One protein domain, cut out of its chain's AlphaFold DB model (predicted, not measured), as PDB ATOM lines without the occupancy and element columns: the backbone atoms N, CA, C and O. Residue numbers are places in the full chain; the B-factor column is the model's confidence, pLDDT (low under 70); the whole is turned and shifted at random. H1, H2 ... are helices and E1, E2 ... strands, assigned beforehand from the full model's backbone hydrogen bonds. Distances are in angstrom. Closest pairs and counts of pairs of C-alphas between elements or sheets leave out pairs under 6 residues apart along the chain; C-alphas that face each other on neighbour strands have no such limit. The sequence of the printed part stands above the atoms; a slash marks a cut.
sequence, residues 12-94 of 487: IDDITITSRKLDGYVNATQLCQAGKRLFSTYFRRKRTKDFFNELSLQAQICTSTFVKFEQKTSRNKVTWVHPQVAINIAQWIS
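Overview. This is residues 12 to 94 of the 487 residues of the protein "KilA-N domain-containing protein" of viral metagenome (UniProt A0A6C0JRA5). Helices H1 and H4 stand side by side and run the same way, and a two-stranded hairpin, E2 and E3, passes the end where H1 begins. H3, the longest helix, stands on the far side of H4 from H1, with short H2 between H1 and H3 along the chain, while the short strand E1 lies beside H1 at the other side of the body. The printed part has 83 residues with four named helices and three named strands, in the order E1, H1, H2, H3, E2, E3, H4, and its class is mixed, helices and strands. E2 and E3 form an antiparallel sheet of order E2 - E3. The whole is compact, with a radius of gyration of the C-alphas of 12.5 A, and rounded, spanning 34 by 27 by 24 A.

Along the chain. E1 is residues 15 to 17, 6.2 A from first to last C-alpha, and begins at C-alpha 15 (87.660, -54.975, -198.534). H1, residues 28 to 34, is 9.8 A long, and H2, residues 39 to 43, is 6.2 A. H3, residues 46 to 59, runs 19.9 A from C-alpha 46 at (111.665, -40.900, -200.365). E2, residues 67 to 71, is 13.3 A long, and E3, residues 77 to 81, is 13.2 A. H4, residues 83 to 93, is 15.1 A long and ends at C-alpha 93 (100.823, -51.648, -196.019).

Arrangement. E2 and E3 are a hairpin of antiparallel neighbours, with 157 degrees between their directions. N 68 and O 80 are 2.8 A apart and N 78 and O 70 are 2.9 A apart, both within hydrogen-bond range. Residues 26 to 27 pair with residues 80 to 81 of E3, antiparallel. The closest C-alphas of H1 and E3, those of Ala 28 and Thr 79, are 5.5 A apart. H1 and H4 touch at a shallow tilt of 30 degrees, the same way, closest at the C-alphas of Ala 28 and Ala 86, 6.7 A apart. H1 and H2 only just touch, with 3 pairs of C-alphas within 8 A, the closest those of Cys 32 and Phe 39 at 6.0 A. H2 and H3 are close but not clearly touching, their closest C-alphas, those of Tyr 42 and Thr 48, 6.8 A apart. H3 and H4 are near each other, with 9 pairs of C-alphas within 10 A. E1 pairs with no named strand; its closest C-alpha to H1 is that of Ile 17, 5.8 A from that of Gln 30. E1 is apart from H4, and H1 from H3. In H1, H2, H3 and H4 every O i to N i+4 pair is within hydrogen-bond range.

Size, cuts and confidence. The two C-alphas farthest apart, those of Gln 58 and Ser 74, are 35.9 A apart. The printed part, residues 12 to 94, has no cut, and no link is long. The mean pLDDT of the printed part is 86.6; residue 13 and residues 72 to 76, in the tight link from E2 to E3, are under 70.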
ATOM      1  N   ILE A  12      90.877 -58.216-199.262       76.00
ATOM      2  CA  ILE A  12      91.912 -58.018-198.239       76.00
ATOM      3  C   ILE A  12      91.247 -57.340-197.043       76.00
ATOM      4  O   ILE A  12      90.694 -56.256-197.209       76.00
ATOM      5  N   ASP A  13      91.300 -57.970-195.865       69.81
ATOM      6  CA  ASP A  13      90.693 -57.475-194.616       69.81
ATOM      7  C   ASP A  13      89.243 -56.980-194.813       69.81
ATOM      8  O   ASP A  13      88.900 -55.847-194.481       69.81
ATOM      9  N   ASP A  14      88.411 -57.831-195.429       77.69
ATOM     10  CA  ASP A  14      86.997 -57.594-195.769       77.69
ATOM     11  C   ASP A  14      86.728 -56.480-196.803       77.69
ATOM     12  O   ASP A  14      85.578 -56.123-197.074       77.69
ATOM     13  N   ILE A  15      87.772 -55.958-197.453       82.88
ATOM     14  CA  ILE A  15      87.660 -54.975-198.534       82.88
ATOM     15  C   ILE A  15      87.903 -55.645-199.884       82.88
ATOM     16  O   ILE A  15      88.985 -56.157-200.171       82.88
ATOM     17  N   THR A  16      86.907 -55.569-200.767       85.88
ATOM     18  CA  THR A  16      87.051 -56.016-202.158       85.88
ATOM     19  C   THR A  16      87.878 -55.012-202.962       85.88
ATOM     20  O   THR A  16      87.449 -53.878-203.201       85.88
ATOM     21  N   ILE A  17      89.056 -55.439-203.409       86.62
ATOM     22  CA  ILE A  17      89.962 -54.660-204.249       86.62
ATOM     23  C   ILE A  17      89.530 -54.784-205.708       86.62
ATOM     24  O   ILE A  17      89.484 -55.869-206.288       86.62
ATOM     25  N   THR A  18      89.233 -53.646-206.322       88.44
ATOM     26  CA  THR A  18      88.844 -53.573-207.731       88.44
ATOM     27  C   THR A  18      90.058 -53.349-208.629       88.44
ATOM     28  O   THR A  18      90.946 -52.549-208.324       88.44
ATOM     29  N   SER A  19      90.078 -54.039-209.770       87.88
ATOM     30  CA  SER A  19      91.035 -53.822-210.856       87.88
ATOM     31  C   SER A  19      90.304 -53.533-212.167       87.88
ATOM     32  O   SER A  19      89.202 -54.033-212.424       87.88
ATOM     33  N   ARG A  20      90.894 -52.681-213.009       86.19
ATOM     34  CA  ARG A  20      90.346 -52.366-214.332       86.19
ATOM     35  C   ARG A  20      90.725 -53.462-215.315       86.19
ATOM     36  O   ARG A  20      91.897 -53.744-215.515       86.19
ATOM     37  N   LYS A  21      89.727 -54.035-215.988       82.25
ATOM     38  CA  LYS A  21      89.936 -55.115-216.966       82.25
ATOM     39  C   LYS A  21      90.743 -54.700-218.201       82.25
ATOM     40  O   LYS A  21      91.344 -55.564-218.821       82.25
ATOM     41  N   LEU A  22      90.712 -53.418-218.574       83.19
ATOM     42  CA  LEU A  22      91.345 -52.924-219.804       83.19
ATOM     43  C   LEU A  22      92.860 -52.743-219.665       83.19
ATOM     44  O   LEU A  22      93.595 -53.131-220.561       83.19
ATOM     45  N   ASP A  23      93.322 -52.149-218.561       82.50
ATOM     46  CA  ASP A  23      94.736 -51.799-218.369       82.50
ATOM     47  C   ASP A  23      95.361 -52.415-217.109       82.50
ATOM     48  O   ASP A  23      96.516 -52.149-216.792       82.50
ATOM     49  N   GLY A  24      94.605 -53.228-216.368       85.62
ATOM     50  CA  GLY A  24      95.081 -53.923-215.173       85.62
ATOM     51  C   GLY A  24      95.298 -53.026-213.955       85.62
ATOM     52  O   GLY A  24      95.720 -53.526-212.916       85.62
ATOM     53  N   TYR A  25      95.010 -51.720-214.029       90.62
ATOM     54  CA  TYR A  25      95.260 -50.818-212.902       90.62
ATOM     55  C   TYR A  25      94.412 -51.206-211.699       90.62
ATOM     56  O   TYR A  25      93.230 -51.540-211.822       90.62
ATOM     57  N   VAL A  26      95.017 -51.091-210.526       91.19
ATOM     58  CA  VAL A  26      94.435 -51.507-209.254       91.19
ATOM     59  C   VAL A  26      94.024 -50.278-208.454       91.19
ATOM     60  O   VAL A  26      94.687 -49.239-208.495       91.19
ATOM     61  N   ASN A  27      92.914 -50.375-207.730       91.12
ATOM     62  CA  ASN A  27      92.434 -49.304-206.871       91.12
ATOM     63  C   ASN A  27      93.313 -49.179-205.611       91.12
ATOM     64  O   ASN A  27      93.187 -49.948-204.654       91.12
ATOM     65  N   ALA A  28      94.203 -48.185-205.598       90.19
ATOM     66  CA  ALA A  28      95.103 -47.922-204.478       90.19
ATOM     67  C   ALA A  28      94.371 -47.402-203.239       90.19
ATOM     68  O   ALA A  28      94.837 -47.641-202.126       90.19
ATOM     69  N   THR A  29      93.239 -46.710-203.405       89.12
ATOM     70  CA  THR A  29      92.439 -46.226-202.274       89.12
ATOM     71  C   THR A  29      91.900 -47.401-201.463       89.12
ATOM     72  O   THR A  29      92.050 -47.405-200.246       89.12
ATOM     73  N   GLN A  30      91.362 -48.425-202.132       89.25
ATOM     74  CA  GLN A  30      90.878 -49.651-201.485       89.25
ATOM     75  C   GLN A  30      92.017 -50.452-200.837       89.25
ATOM     76  O   GLN A  30      91.882 -50.889-199.698       89.25
ATOM     77  N   LEU A  31      93.172 -50.571-201.507       87.94
ATOM     78  CA  LEU A  31      94.362 -51.223-200.936       87.94
ATOM     79  C   LEU A  31      94.840 -50.524-199.656       87.94
ATOM     80  O   LEU A  31      95.104 -51.158-198.638       87.94
ATOM     81  N   CYS A  32      94.939 -49.197-199.698       89.88
ATOM     82  CA  CYS A  32      95.367 -48.390-198.561       89.88
ATOM     83  C   CYS A  32      94.346 -48.432-197.410       89.88
ATOM     84  O   CYS A  32      94.752 -48.468-196.249       89.88
ATOM     85  N   GLN A  33      93.044 -48.484-197.719       88.50
ATOM     86  CA  GLN A  33      91.982 -48.689-196.728       88.50
ATOM     87  C   GLN A  33      92.120 -50.038-196.018       88.50
ATOM     88  O   GLN A  33      92.054 -50.060-194.791       88.50
ATOM     89  N   ALA A  34      92.394 -51.119-196.758       86.75
ATOM     90  CA  ALA A  34      92.601 -52.448-196.177       86.75
ATOM     91  C   ALA A  34      93.790 -52.426-195.204       86.75
ATOM     92  O   ALA A  34      93.695 -52.844-194.057       86.75
ATOM     93  N   GLY A  35      94.876 -51.765-195.610       85.56
ATOM     94  CA  GLY A  35      96.047 -51.528-194.771       85.56
ATOM     95  C   GLY A  35      95.909 -50.464-193.676       85.56
ATOM     96  O   GLY A  35      96.911 -50.152-193.030       85.56
ATOM     97  N   LYS A  36      94.731 -49.843-193.505       89.44
ATOM     98  CA  LYS A  36      94.466 -48.724-192.574       89.44
ATOM     99  C   LYS A  36      95.489 -47.580-192.676       89.44
ATOM    100  O   LYS A  36      95.895 -46.986-191.676       89.44
ATOM    101  N   ARG A  37      95.936 -47.262-193.893       89.12
ATOM    102  CA  ARG A  37      96.941 -46.224-194.183       89.12
ATOM    103  C   ARG A  37      96.457 -45.282-195.277       89.12
ATOM    104  O   ARG A  37      95.597 -45.613-196.078       89.12
ATOM    105  N   LEU A  38      97.026 -44.079-195.327       89.12
ATOM    106  CA  LEU A  38      96.707 -43.092-196.361       89.12
ATOM    107  C   LEU A  38      97.683 -43.191-197.536       89.12
ATOM    108  O   LEU A  38      98.899 -43.205-197.333       89.12
ATOM    109  N   PHE A  39      97.161 -43.159-198.766       89.25
ATOM    110  CA  PHE A  39      97.977 -43.150-199.987       89.25
ATOM    111  C   PHE A  39      98.928 -41.943-200.053       89.25
ATOM    112  O   PHE A  39     100.065 -42.069-200.495       89.25
ATOM    113  N   SER A  40      98.516 -40.777-199.543       88.62
ATOM    114  CA  SER A  40      99.383 -39.591-199.453       88.62
ATOM    115  C   SER A  40     100.651 -39.851-198.628       88.62
ATOM    116  O   SER A  40     101.728 -39.359-198.967       88.62
ATOM    117  N   THR A  41     100.549 -40.674-197.580       90.44
ATOM    118  CA  THR A  41     101.687 -41.078-196.747       90.44
ATOM    119  C   THR A  41     102.640 -42.010-197.487       90.44
ATOM    120  O   THR A  41     103.842 -41.934-197.242       90.44
ATOM    121  N   TYR A  42     102.134 -42.863-198.379       90.75
ATOM    122  CA  TYR A  42     102.961 -43.673-199.277       90.75
ATOM    123  C   TYR A  42     103.675 -42.782-200.292       90.75
ATOM    124  O   TYR A  42     104.901 -42.755-200.343       90.75
ATOM    125  N   PHE A  43     102.908 -41.976-201.024       90.38
ATOM    126  CA  PHE A  43     103.397 -41.190-202.153       90.38
ATOM    127  C   PHE A  43     104.476 -40.162-201.767       90.38
ATOM    128  O   PHE A  43     105.382 -39.879-202.547       90.38
ATOM    129  N   ARG A  44     104.433 -39.622-200.540       91.62
ATOM    130  CA  ARG A  44     105.431 -38.644-200.066       91.62
ATOM    131  C   ARG A  44     106.786 -39.246-199.671       91.62
ATOM    132  O   ARG A  44     107.739 -38.489-199.497       91.62
ATOM    133  N   ARG A  45     106.887 -40.566-199.462       93.19
ATOM    134  CA  ARG A  45     108.114 -41.204-198.953       93.19
ATOM    135  C   ARG A  45     109.233 -41.143-199.985       93.19
ATOM    136  O   ARG A  45     109.005 -41.413-201.158       93.19
ATOM    137  N   LYS A  46     110.462 -40.884-199.518       94.00
ATOM    138  CA  LYS A  46     111.665 -40.900-200.365       94.00
ATOM    139  C   LYS A  46     111.809 -42.233-201.114       94.00
ATOM    140  O   LYS A  46     111.788 -42.226-202.332       94.00
ATOM    141  N   ARG A  47     111.772 -43.364-200.393       92.88
ATOM    142  CA  ARG A  47     111.831 -44.722-200.978       92.88
ATOM    143  C   ARG A  47     110.802 -44.950-202.090       92.88
ATOM    144  O   ARG A  47     111.091 -45.638-203.057       92.88
ATOM    145  N   THR A  48     109.603 -44.387-201.946       92.62
ATOM    146  CA  THR A  48     108.569 -44.480-202.978       92.62
ATOM    147  C   THR A  48     108.962 -43.656-204.200       92.62
ATOM    148  O   THR A  48     108.930 -44.181-205.298       92.62
ATOM    149  N   LYS A  49     109.402 -42.405-204.037       92.44
ATOM    150  CA  LYS A  49     109.885 -41.592-205.167       92.44
ATOM    151  C   LYS A  49     111.036 -42.269-205.916       92.44
ATOM    152  O   LYS A  49     111.000 -42.323-207.139       92.44
ATOM    153  N   ASP A  50     111.986 -42.840-205.180       93.81
ATOM    154  CA  ASP A  50     113.117 -43.574-205.751       93.81
ATOM    155  C   ASP A  50     112.623 -44.793-206.558       93.81
ATOM    156  O   ASP A  50     112.989 -44.955-207.717       93.81
ATOM    157  N   PHE A  51     111.688 -45.582-206.007       93.56
ATOM    158  CA  PHE A  51     111.051 -46.700-206.720       93.56
ATOM    159  C   PHE A  51     110.342 -46.267-208.013       93.56
ATOM    160  O   PHE A  51     110.432 -46.957-209.023       93.56
ATOM    161  N   PHE A  52     109.641 -45.131-208.004       92.06
ATOM    162  CA  PHE A  52     108.967 -44.612-209.197       92.06
ATOM    163  C   PHE A  52     109.957 -44.185-210.287       92.06
ATOM    164  O   PHE A  52     109.677 -44.409-211.463       92.06
ATOM    165  N   ASN A  53     111.090 -43.588-209.909       92.06
ATOM    166  CA  ASN A  53     112.142 -43.212-210.852       92.06
ATOM    167  C   ASN A  53     112.757 -44.455-211.505       92.06
ATOM    168  O   ASN A  53     112.807 -44.527-212.729       92.06
ATOM    169  N   GLU A  54     113.123 -45.461-210.709       93.38
ATOM    170  CA  GLU A  54     113.651 -46.734-211.222       93.38
ATOM    171  C   GLU A  54     112.649 -47.440-212.135       93.38
ATOM    172  O   GLU A  54     112.982 -47.871-213.240       93.38
ATOM    173  N   LEU A  55     111.380 -47.492-211.722       91.06
ATOM    174  CA  LEU A  55     110.335 -48.102-212.532       91.06
ATOM    175  C   LEU A  55     110.113 -47.352-213.854       91.06
ATOM    176  O   LEU A  55     109.864 -47.977-214.882       91.06
ATOM    177  N   SER A  56     110.217 -46.021-213.841       92.00
ATOM    178  CA  SER A  56     110.124 -45.186-215.042       92.00
ATOM    179  C   SER A  56     111.261 -45.473-216.018       92.00
ATOM    180  O   SER A  56     111.002 -45.630-217.212       92.00
ATOM    181  N   LEU A  57     112.489 -45.601-215.505       91.81
ATOM    182  CA  LEU A  57     113.678 -45.920-216.293       91.81
ATOM    183  C   LEU A  57     113.571 -47.306-216.938       91.81
ATOM    184  O   LEU A  57     113.769 -47.436-218.143       91.81
ATOM    185  N   GLN A  58     113.197 -48.327-216.161       89.56
ATOM    186  CA  GLN A  58     113.085 -49.703-216.654       89.56
ATOM    187  C   GLN A  58     111.935 -49.890-217.647       89.56
ATOM    188  O   GLN A  58     112.099 -50.558-218.664       89.56
ATOM    189  N   ALA A  59     110.766 -49.315-217.359       84.69
ATOM    190  CA  ALA A  59     109.592 -49.465-218.212       84.69
ATOM    191  C   ALA A  59     109.583 -48.499-219.409       84.69
ATOM    192  O   ALA A  59     108.719 -48.637-220.270       84.69
ATOM    193  N   GLN A  60     110.494 -47.514-219.451       86.88
ATOM    194  CA  GLN A  60     110.510 -46.410-220.424       86.88
ATOM    195  C   GLN A  60     109.174 -45.645-220.494       86.88
ATOM    196  O   GLN A  60     108.742 -45.174-221.545       86.88
ATOM    197  N   ILE A  61     108.499 -45.513-219.350       86.50
ATOM    198  CA  ILE A  61     107.196 -44.850-219.222       86.50
ATOM    199  C   ILE A  61     107.328 -43.696-218.233       86.50
ATOM    200  O   ILE A  61     107.950 -43.837-217.183       86.50
ATOM    201  N   CYS A  62     106.704 -42.553-218.532       84.44
ATOM    202  CA  CYS A  62     106.683 -41.392-217.637       84.44
ATOM    203  C   CYS A  62     106.047 -41.730-216.279       84.44
ATOM    204  O   CYS A  62     104.967 -42.325-216.230       84.44
ATOM    205  N   THR A  63     106.654 -41.255-215.185       81.56
ATOM    206  CA  THR A  63     106.188 -41.467-213.797       81.56
ATOM    207  C   THR A  63     104.731 -41.060-213.560       81.56
ATOM    208  O   THR A  63     104.031 -41.694-212.769       81.56
ATOM    209  N   SER A  64     104.246 -40.043-214.279       82.12
ATOM    210  CA  SER A  64     102.854 -39.574-214.252       82.12
ATOM    211  C   SER A  64     101.842 -40.620-214.728       82.12
ATOM    212  O   SER A  64     100.670 -40.541-214.372       82.12
ATOM    213  N   THR A  65     102.276 -41.623-215.493       87.31
ATOM    214  CA  THR A  65     101.406 -42.683-216.017       87.31
ATOM    215  C   THR A  65     101.050 -43.696-214.933       87.31
ATOM    216  O   THR A  65      99.950 -44.241-214.936       87.31
ATOM    217  N   PHE A  66     101.947 -43.922-213.967       87.81
ATOM    218  CA  PHE A  66     101.805 -44.971-212.958       87.81
ATOM    219  C   PHE A  66     100.682 -44.730-211.941       87.81
ATOM    220  O   PHE A  66     100.250 -45.685-211.290       87.81
ATOM    221  N   VAL A  67     100.202 -43.489-211.803       89.50
ATOM    222  CA  VAL A  67      99.093 -43.111-210.916       89.50
ATOM    223  C   VAL A  67      98.081 -42.282-211.696       89.50
ATOM    224  O   VAL A  67      98.416 -41.231-212.230       89.50
ATOM    225  N   LYS A  68      96.821 -42.715-211.718       88.25
ATOM    226  CA  LYS A  68      95.710 -41.990-212.341       88.25
ATOM    227  C   LYS A  68      94.683 -41.625-211.278       88.25
ATOM    228  O   LYS A  68      94.238 -42.478-210.512       88.25
ATOM    229  N   PHE A  69      94.295 -40.357-211.244       86.19
ATOM    230  CA  PHE A  69      93.256 -39.865-210.346       86.19
ATOM    231  C   PHE A  69      91.934 -39.784-211.103       86.19
ATOM    232  O   PHE A  69      91.860 -39.156-212.156       86.19
ATOM    233  N   GLU A  70      90.892 -40.410-210.567       83.25
ATOM    234  CA  GLU A  70      89.538 -40.332-211.108       83.25
ATOM    235  C   GLU A  70      88.628 -39.669-210.070       83.25
ATOM    236  O   GLU A  70      88.572 -40.084-208.908       83.25
ATOM    237  N   GLN A  71      87.920 -38.620-210.481       73.12
ATOM    238  CA  GLN A  71      86.971 -37.915-209.631       73.12
ATOM    239  C   GLN A  71      85.553 -38.218-210.109       73.12
ATOM    240  O   GLN A  71      85.156 -37.774-211.181       73.12
ATOM    241  N   LYS A  72      84.790 -38.981-209.315       61.59
ATOM    242  CA  LYS A  72      83.394 -39.320-209.648       61.59
ATOM    243  C   LYS A  72      82.387 -38.313-209.077       61.59
ATOM    244  O   LYS A  72      81.349 -38.093-209.684       61.59
ATOM    245  N   THR A  73      82.699 -37.673-207.943       59.50
ATOM    246  CA  THR A  73      81.932 -36.568-207.318       59.50
ATOM    247  C   THR A  73      82.864 -35.667-206.485       59.50
ATOM    248  O   THR A  73      84.037 -35.993-206.294       59.50
ATOM    249  N   SER A  74      82.370 -34.544-205.938       58.25
ATOM    250  CA  SER A  74      83.162 -33.619-205.097       58.25
ATOM    251  C   SER A  74      83.793 -34.275-203.855       58.25
ATOM    252  O   SER A  74      84.806 -33.780-203.362       58.25
ATOM    253  N   ARG A  75      83.251 -35.412-203.385       57.31
ATOM    254  CA  ARG A  75      83.723 -36.147-202.195       57.31
ATOM    255  C   ARG A  75      84.403 -37.495-202.484       57.31
ATOM    256  O   ARG A  75      85.071 -38.009-201.596       57.31
ATOM    257  N   ASN A  76      84.306 -38.043-203.701       61.91
ATOM    258  CA  ASN A  76      84.853 -39.368-204.031       61.91
ATOM    259  C   ASN A  76      85.989 -39.275-205.058       61.91
ATOM    260  O   ASN A  76      85.759 -39.321-206.271       61.91
ATOM    261  N   LYS A  77      87.223 -39.165-204.550       79.75
ATOM    262  CA  LYS A  77      88.463 -39.291-205.332       79.75
ATOM    263  C   LYS A  77      88.976 -40.727-205.240       79.75
ATOM    264  O   LYS A  77      89.234 -41.221-204.142       79.75
ATOM    265  N   VAL A  78      89.131 -41.386-206.384       85.94
ATOM    266  CA  VAL A  78      89.690 -42.739-206.480       85.94
ATOM    267  C   VAL A  78      91.065 -42.658-207.120       85.94
ATOM    268  O   VAL A  78      91.246 -41.999-208.145       85.94
ATOM    269  N   THR A  79      92.036 -43.330-206.509       91.06
ATOM    270  CA  THR A  79      93.399 -43.414-207.029       91.06
ATOM    271  C   THR A  79      93.611 -44.788-207.648       91.06
ATOM    272  O   THR A  79      93.501 -45.807-206.966       91.06
ATOM    273  N   TRP A  80      93.949 -44.813-208.931       91.81
ATOM    274  CA  TRP A  80      94.302 -46.012-209.682       91.81
ATOM    275  C   TRP A  80      95.811 -46.074-209.870       91.81
ATOM    276  O   TRP A  80      96.422 -45.077-210.244       91.81
ATOM    277  N   VAL A  81      96.414 -47.241-209.654       93.25
ATOM    278  CA  VAL A  81      97.863 -47.430-209.787       93.25
ATOM    279  C   VAL A  81      98.211 -48.609-210.684       93.25
ATOM    280  O   VAL A  81      97.448 -49.570-210.794       93.25
ATOM    281  N   HIS A  82      99.385 -48.535-211.304       91.88
ATOM    282  CA  HIS A  82      99.967 -49.628-212.079       91.88
ATOM    283  C   HIS A  82     100.154 -50.904-211.220       91.88
ATOM    284  O   HIS A  82     100.478 -50.776-210.035       91.88
ATOM    285  N   PRO A  83     100.020 -52.133-211.764       90.06
ATOM    286  CA  PRO A  83     100.145 -53.380-210.993       90.06
ATOM    287  C   PRO A  83     101.433 -53.518-210.170       90.06
ATOM    288  O   PRO A  83     101.384 -53.910-209.007       90.06
ATOM    289  N   GLN A  84     102.589 -53.136-210.721       90.19
ATOM    290  CA  GLN A  84     103.861 -53.185-209.979       90.19
ATOM    291  C   GLN A  84     103.879 -52.206-208.795       90.19
ATOM    292  O   GLN A  84     104.395 -52.525-207.725       90.19
ATOM    293  N   VAL A  85     103.251 -51.037-208.952       92.31
ATOM    294  CA  VAL A  85     103.062 -50.078-207.856       92.31
ATOM    295  C   VAL A  85     102.083 -50.643-206.828       92.31
ATOM    296  O   VAL A  85     102.314 -50.502-205.631       92.31
ATOM    297  N   ALA A  86     101.027 -51.337-207.261       91.44
ATOM    298  CA  ALA A  86     100.081 -51.997-206.364       91.44
ATOM    299  C   ALA A  86     100.766 -53.056-205.481       91.44
ATOM    300  O   ALA A  86     100.525 -53.084-204.277       91.44
ATOM    301  N   ILE A  87     101.667 -53.866-206.050       91.50
ATOM    302  CA  ILE A  87     102.468 -54.853-205.307       91.50
ATOM    303  C   ILE A  87     103.392 -54.161-204.293       91.50
ATOM    304  O   ILE A  87     103.491 -54.597-203.145       91.50
ATOM    305  N   ASN A  88     104.037 -53.058-204.681       93.88
ATOM    306  CA  ASN A  88     104.881 -52.285-203.770       93.88
ATOM    307  C   ASN A  88     104.070 -51.641-202.627       93.88
ATOM    308  O   ASN A  88     104.505 -51.643-201.475       93.88
ATOM    309  N   ILE A  89     102.866 -51.137-202.918       92.31
ATOM    310  CA  ILE A  89     101.926 -50.649-201.900       92.31
ATOM    311  C   ILE A  89     101.510 -51.793-200.975       92.31
ATOM    312  O   ILE A  89     101.506 -51.592-199.765       92.31
ATOM    313  N   ALA A  90     101.203 -52.978-201.513       90.31
ATOM    314  CA  ALA A  90     100.818 -54.153-200.733       90.31
ATOM    315  C   ALA A  90     101.912 -54.567-199.728       90.31
ATOM    316  O   ALA A  90     101.614 -54.792-198.554       90.31
ATOM    317  N   GLN A  91     103.180 -54.577-200.154       91.69
ATOM    318  CA  GLN A  91     104.337 -54.785-199.266       91.69
ATOM    319  C   GLN A  91     104.422 -53.691-198.196       91.69
ATOM    320  O   GLN A  91     104.588 -53.958-197.010       91.69
ATOM    321  N   TRP A  92     104.229 -52.430-198.590       92.50
ATOM    322  CA  TRP A  92     104.298 -51.308-197.660       92.50
ATOM    323  C   TRP A  92     103.197 -51.322-196.586       92.50
ATOM    324  O   TRP A  92     103.460 -50.955-195.432       92.50
ATOM    325  N   ILE A  93     101.960 -51.674-196.948       90.00
ATOM    326  CA  ILE A  93     100.823 -51.648-196.019       90.00
ATOM    327  C   ILE A  93     100.841 -52.813-195.029       90.00
ATOM    328  O   ILE A  93     100.418 -52.619-193.890       90.00
ATOM    329  N   SER A  94     101.356 -53.980-195.430       87.88
ATOM    330  CA  SER A  94     101.341 -55.200-194.624       87.88
ATOM    331  C   SER A  94     102.754 -55.759-194.450       87.88
ATOM    332  O   SER A  94     103.258 -56.438-195.345       87.88
TER     333      SER A  94